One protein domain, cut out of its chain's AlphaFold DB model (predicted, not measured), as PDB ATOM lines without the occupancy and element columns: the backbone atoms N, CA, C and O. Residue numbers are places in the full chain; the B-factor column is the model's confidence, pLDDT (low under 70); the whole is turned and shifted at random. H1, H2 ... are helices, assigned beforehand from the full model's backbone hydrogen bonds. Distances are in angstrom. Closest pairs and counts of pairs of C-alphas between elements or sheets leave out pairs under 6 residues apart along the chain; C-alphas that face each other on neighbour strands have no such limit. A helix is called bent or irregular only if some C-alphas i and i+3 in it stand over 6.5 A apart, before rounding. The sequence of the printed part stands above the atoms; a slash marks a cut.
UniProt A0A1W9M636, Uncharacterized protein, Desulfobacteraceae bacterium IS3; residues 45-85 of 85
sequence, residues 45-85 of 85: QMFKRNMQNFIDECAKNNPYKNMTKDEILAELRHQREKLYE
ATOM      1  N   GLN A  45     -12.096 -23.203   1.528       81.75
ATOM      2  CA  GLN A  45     -11.093 -22.859   2.536       81.75
ATOM      3  C   GLN A  45      -9.685 -22.926   1.949       81.75
ATOM      4  O   GLN A  45      -8.893 -22.003   2.155       81.75
ATOM      5  N   MET A  46      -9.389 -23.970   1.168       79.94
ATOM      6  CA  MET A  46      -8.111 -24.085   0.464       79.94
ATOM      7  C   MET A  46      -7.923 -22.934  -0.530       79.94
ATOM      8  O   MET A  46      -6.856 -22.324  -0.561       79.94
ATOM      9  N   PHE A  47      -8.968 -22.579  -1.281       80.94
ATOM     10  CA  PHE A  47      -8.945 -21.436  -2.190       80.94
ATOM     11  C   PHE A  47      -8.654 -20.123  -1.452       80.94
ATOM     12  O   PHE A  47      -7.741 -19.397  -1.839       80.94
ATOM     13  N   LYS A  48      -9.367 -19.838  -0.351       83.62
ATOM     14  CA  LYS A  48      -9.124 -18.637   0.468       83.62
ATOM     15  C   LYS A  48      -7.689 -18.575   0.984       83.62
ATOM     16  O   LYS A  48      -7.067 -17.521   0.908       83.62
ATOM     17  N   ARG A  49      -7.146 -19.699   1.463       88.75
ATOM     18  CA  ARG A  49      -5.757 -19.779   1.938       88.75
ATOM     19  C   ARG A  49      -4.757 -19.511   0.813       88.75
ATOM     20  O   ARG A  49      -3.829 -18.735   1.001       88.75
ATOM     21  N   ASN A  50      -4.961 -20.117  -0.354       83.69
ATOM     22  CA  ASN A  50      -4.081 -19.923  -1.505       83.69
ATOM     23  C   ASN A  50      -4.129 -18.473  -2.010       83.69
ATOM     24  O   ASN A  50      -3.088 -17.898  -2.317       83.69
ATOM     25  N   MET A  51      -5.316 -17.862  -2.030       86.69
ATOM     26  CA  MET A  51      -5.485 -16.450  -2.376       86.69
ATOM     27  C   MET A  51      -4.804 -15.521  -1.372       86.69
ATOM     28  O   MET A  51      -4.159 -14.563  -1.786       86.69
ATOM     29  N   GLN A  52      -4.907 -15.802  -0.070       88.19
ATOM     30  CA  GLN A  52      -4.216 -15.007   0.943       88.19
ATOM     31  C   GLN A  52      -2.695 -15.107   0.784       88.19
ATOM     32  O   GLN A  52      -2.025 -14.079   0.749       88.19
ATOM     33  N   ASN A  53      -2.164 -16.317   0.584       88.19
ATOM     34  CA  ASN A  53      -0.736 -16.520   0.336       88.19
ATOM     35  C   ASN A  53      -0.257 -15.740  -0.897       88.19
ATOM     36  O   ASN A  53       0.788 -15.100  -0.850       88.19
ATOM     37  N   PHE A  54      -1.037 -15.750  -1.981       86.00
ATOM     38  CA  PHE A  54      -0.728 -14.973  -3.182       86.00
ATOM     39  C   PHE A  54      -0.697 -13.465  -2.901       86.00
ATOM     40  O   PHE A  54       0.238 -12.780  -3.311       86.00
ATOM     41  N   ILE A  55      -1.683 -12.940  -2.166       86.56
ATOM     42  CA  ILE A  55      -1.718 -11.524  -1.772       86.56
ATOM     43  C   ILE A  55      -0.486 -11.167  -0.932       86.56
ATOM     44  O   ILE A  55       0.135 -10.131  -1.173       86.56
ATOM     45  N   ASP A  56      -0.103 -12.026   0.012       90.31
ATOM     46  CA  ASP A  56       1.055 -11.811   0.880       90.31
ATOM     47  C   ASP A  56       2.369 -11.823   0.079       90.31
ATOM     48  O   ASP A  56       3.241 -10.977   0.296       90.31
ATOM     49  N   GLU A  57       2.504 -12.726  -0.896       86.88
ATOM     50  CA  GLU A  57       3.642 -12.757  -1.820       86.88
ATOM     51  C   GLU A  57       3.696 -11.513  -2.709       86.88
ATOM     52  O   GLU A  57       4.761 -10.904  -2.850       86.88
ATOM     53  N   CYS A  58       2.558 -11.081  -3.259       84.19
ATOM     54  CA  CYS A  58       2.464  -9.833  -4.009       84.19
ATOM     55  C   CYS A  58       2.852  -8.634  -3.141       84.19
ATOM     56  O   CYS A  58       3.605  -7.779  -3.593       84.19
ATOM     57  N   ALA A  59       2.397  -8.575  -1.889       84.19
ATOM     58  CA  ALA A  59       2.736  -7.498  -0.964       84.19
ATOM     59  C   ALA A  59       4.220  -7.513  -0.560       84.19
ATOM     60  O   ALA A  59       4.827  -6.451  -0.387       84.19
ATOM     61  N   LYS A  60       4.822  -8.700  -0.417       86.19
ATOM     62  CA  LYS A  60       6.249  -8.869  -0.115       86.19
ATOM     63  C   LYS A  60       7.133  -8.439  -1.284       86.19
ATOM     64  O   LYS A  60       8.142  -7.778  -1.057       86.19
ATOM     65  N   ASN A  61       6.735  -8.789  -2.503       87.00
ATOM     66  CA  ASN A  61       7.499  -8.533  -3.723       87.00
ATOM     67  C   ASN A  61       7.049  -7.266  -4.462       87.00
ATOM     68  O   ASN A  61       7.486  -7.048  -5.587       87.00
ATOM     69  N   ASN A  62       6.181  -6.440  -3.867       83.88
ATOM     70  CA  ASN A  62       5.686  -5.227  -4.505       83.88
ATOM     71  C   ASN A  62       6.839  -4.216  -4.667       83.88
ATOM     72  O   ASN A  62       7.259  -3.625  -3.663       83.88
ATOM     73  N   PRO A  63       7.323  -3.955  -5.898       81.00
ATOM     74  CA  PRO A  63       8.418  -3.013  -6.122       81.00
ATOM     75  C   PRO A  63       8.011  -1.569  -5.790       81.00
ATOM     76  O   PRO A  63       8.864  -0.720  -5.557       81.00
ATOM     77  N   TYR A  64       6.706  -1.310  -5.691       85.25
ATOM     78  CA  TYR A  64       6.108  -0.006  -5.431       85.25
ATOM     79  C   TYR A  64       5.694   0.198  -3.965       85.25
ATOM     80  O   TYR A  64       5.043   1.188  -3.643       85.25
ATOM     81  N   LYS A  65       6.039  -0.726  -3.054       81.81
ATOM     82  CA  LYS A  65       5.539  -0.750  -1.663       81.81
ATOM     83  C   LYS A  65       5.760   0.553  -0.879       81.81
ATOM     84  O   LYS A  65       4.941   0.885  -0.030       81.81
ATOM     85  N   ASN A  66       6.852   1.264  -1.155       86.50
ATOM     86  CA  ASN A  66       7.233   2.493  -0.450       86.50
ATOM     87  C   ASN A  66       7.049   3.760  -1.300       86.50
ATOM     88  O   ASN A  66       7.502   4.824  -0.894       86.50
ATOM     89  N   MET A  67       6.433   3.645  -2.476       87.69
ATOM     90  CA  MET A  67       6.217   4.770  -3.381       87.69
ATOM     91  C   MET A  67       4.837   5.371  -3.138       87.69
ATOM     92  O   MET A  67       3.844   4.672  -2.922       87.69
ATOM     93  N   THR A  68       4.763   6.691  -3.195       88.81
ATOM     94  CA  THR A  68       3.498   7.413  -3.262       88.81
ATOM     95  C   THR A  68       2.821   7.152  -4.605       88.81
ATOM     96  O   THR A  68       3.450   6.788  -5.599       88.81
ATOM     97  N   LYS A  69       1.505   7.357  -4.661       87.38
ATOM     98  CA  LYS A  69       0.717   7.145  -5.880       87.38
ATOM     99  C   LYS A  69       1.283   7.900  -7.091       87.38
ATOM    100  O   LYS A  69       1.282   7.355  -8.193       87.38
ATOM    101  N   ASP A  70       1.770   9.121  -6.888       91.81
ATOM    102  CA  ASP A  70       2.310   9.953  -7.965       91.81
ATOM    103  C   ASP A  70       3.653   9.420  -8.484       91.81
ATOM    104  O   ASP A  70       3.876   9.400  -9.695       91.81
ATOM    105  N   GLU A  71       4.500   8.890  -7.600       89.50
ATOM    106  CA  GLU A  71       5.768   8.244  -7.968       89.50
ATOM    107  C   GLU A  71       5.538   6.944  -8.750       89.50
ATOM    108  O   GLU A  71       6.209   6.696  -9.750       89.50
ATOM    109  N   ILE A  72       4.537   6.146  -8.361       89.25
ATOM    110  CA  ILE A  72       4.147   4.934  -9.098       89.25
ATOM    111  C   ILE A  72       3.676   5.296 -10.508       89.25
ATOM    112  O   ILE A  72       4.063   4.659 -11.486       89.25
ATOM    113  N   LEU A  73       2.838   6.329 -10.634       90.19
ATOM    114  CA  LEU A  73       2.327   6.767 -11.933       90.19
ATOM    115  C   LEU A  73       3.436   7.309 -12.839       90.19
ATOM    116  O   LEU A  73       3.376   7.090 -14.050       90.19
ATOM    117  N   ALA A  74       4.430   7.999 -12.280       89.69
ATOM    118  CA  ALA A  74       5.597   8.456 -13.025       89.69
ATOM    119  C   ALA A  74       6.440   7.273 -13.534       89.69
ATOM    120  O   ALA A  74       6.763   7.222 -14.719       89.69
ATOM    121  N   GLU A  75       6.712   6.286 -12.679       86.56
ATOM    122  CA  GLU A  75       7.492   5.096 -13.039       86.56
ATOM    123  C   GLU A  75       6.788   4.237 -14.103       86.56
ATOM    124  O   GLU A  75       7.404   3.814 -15.079       86.56
ATOM    125  N   LEU A  76       5.468   4.048 -13.997       88.25
ATOM    126  CA  LEU A  76       4.688   3.332 -15.014       88.25
ATOM    127  C   LEU A  76       4.680   4.056 -16.371       88.25
ATOM    128  O   LEU A  76       4.678   3.404 -17.417       88.25
ATOM    129  N   ARG A  77       4.680   5.397 -16.380       89.25
ATOM    130  CA  ARG A  77       4.798   6.184 -17.622       89.25
ATOM    131  C   ARG A  77       6.172   6.007 -18.260       89.25
ATOM    132  O   ARG A  77       6.227   5.755 -19.459       89.25
ATOM    133  N   HIS A  78       7.232   6.043 -17.455       86.81
ATOM    134  CA  HIS A  78       8.607   5.812 -17.904       86.81
ATOM    135  C   HIS A  78       8.805   4.409 -18.490       86.81
ATOM    136  O   HIS A  78       9.359   4.246 -19.573       86.81
ATOM    137  N   GLN A  79       8.287   3.375 -17.819       87.81
ATOM    138  CA  GLN A  79       8.332   1.997 -18.323       87.81
ATOM    139  C   GLN A  79       7.575   1.840 -19.642       87.81
ATOM    140  O   GLN A  79       8.043   1.145 -20.542       87.81
ATOM    141  N   ARG A  80       6.420   2.502 -19.776       86.75
ATOM    142  CA  ARG A  80       5.661   2.520 -21.027       86.75
ATOM    143  C   ARG A  80       6.458   3.184 -22.147       86.75
ATOM    144  O   ARG A  80       6.471   2.654 -23.245       86.75
ATOM    145  N   GLU A  81       7.098   4.319 -21.887       89.31
ATOM    146  CA  GLU A  81       7.901   5.036 -22.887       89.31
ATOM    147  C   GLU A  81       9.072   4.179 -23.385       89.31
ATOM    148  O   GLU A  81       9.234   4.038 -24.593       89.31
ATOM    149  N   LYS A  82       9.763   3.468 -22.487       84.62
ATOM    150  CA  LYS A  82      10.818   2.498 -22.841       84.62
ATOM    151  C   LYS A  82      10.359   1.298 -23.677       84.62
ATOM    152  O   LYS A  82      11.191   0.652 -24.298       84.62
ATOM    153  N   LEU A  83       9.074   0.936 -23.646       81.94
ATOM    154  CA  LEU A  83       8.539  -0.177 -24.448       81.94
ATOM    155  C   LEU A  83       8.254   0.221 -25.904       81.94
ATOM    156  O   LEU A  83       8.046  -0.660 -26.736       81.94
ATOM    157  N   TYR A  84       8.198   1.523 -26.192       73.69
ATOM    158  CA  TYR A  84       7.957   2.074 -27.526       73.69
ATOM    159  C   TYR A  84       9.211   2.729 -28.144       73.69
ATOM    160  O   TYR A  84       9.096   3.331 -29.212       73.69
ATOM    161  N   GLU A  85      10.374   2.604 -27.492       54.56
ATOM    162  CA  GLU A  85      11.714   2.878 -28.050       54.56
ATOM    163  C   GLU A  85      12.285   1.634 -28.747       54.56
ATOM    164  O   GLU A  85      12.887   1.804 -29.833       54.56
TER     165      GLU A  85
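What this domain is: This is residues 45 to 85 of the 85 residues of an uncharacterized protein of Desulfobacteraceae bacterium IS3 (UniProt A0A1W9M636). Two separate helices, H1 and H2, are joined by a winding link, with H2 turned sharply away from the line of H1, making an open, bent shape with no packed core. H1 sticks out as a free arm on one side of the link, and the later part of H2, residues 76 to 83, sticks out on the other. The printed part has 41 residues with two named helices, H1 then H2, and no named strand; the class is all helix. The whole is extended, with a radius of gyration of the C-alphas of 14.7 A and spans of 45 by 22 by 12 A.

Where its parts are: H1, the longest helix by residues, holds residues 45 to 60 and is 22.4 A long from first to last C-alpha. It begins at C-alpha 45, at (-11.093, -22.859, 2.536), and ends at C-alpha 60, at (6.249, -8.869, -0.115). H2 holds residues 69 to 83, is 21.4 A long and ends at C-alpha 83, at (8.539, -0.177, -24.448).

How they stand to each other: H1 and H2 are apart, with no C-alpha of the one within 8 A of the other. Along H1 both x and y rise, while along H2 z falls from -5.880 at C-alpha 69 to -24.448 at C-alpha 83. Residues 45 to 62, of which 45 to 60 belong to H1, stand free, and so do residues 76 to 85, of which 76 to 83 belong to H2. In H1 and H2 every O i to N i+4 pair is within hydrogen-bond range. Neither helix is bent.

The domain as a whole: The two C-alphas farthest apart are those of Gln 45 and Glu 85, at 46.0 A. The printed part has no cut, and the link from H1 to H2, 8 residues, is short. The mean pLDDT of the printed part is 85.3; residue 85, the chain's last, is under 70.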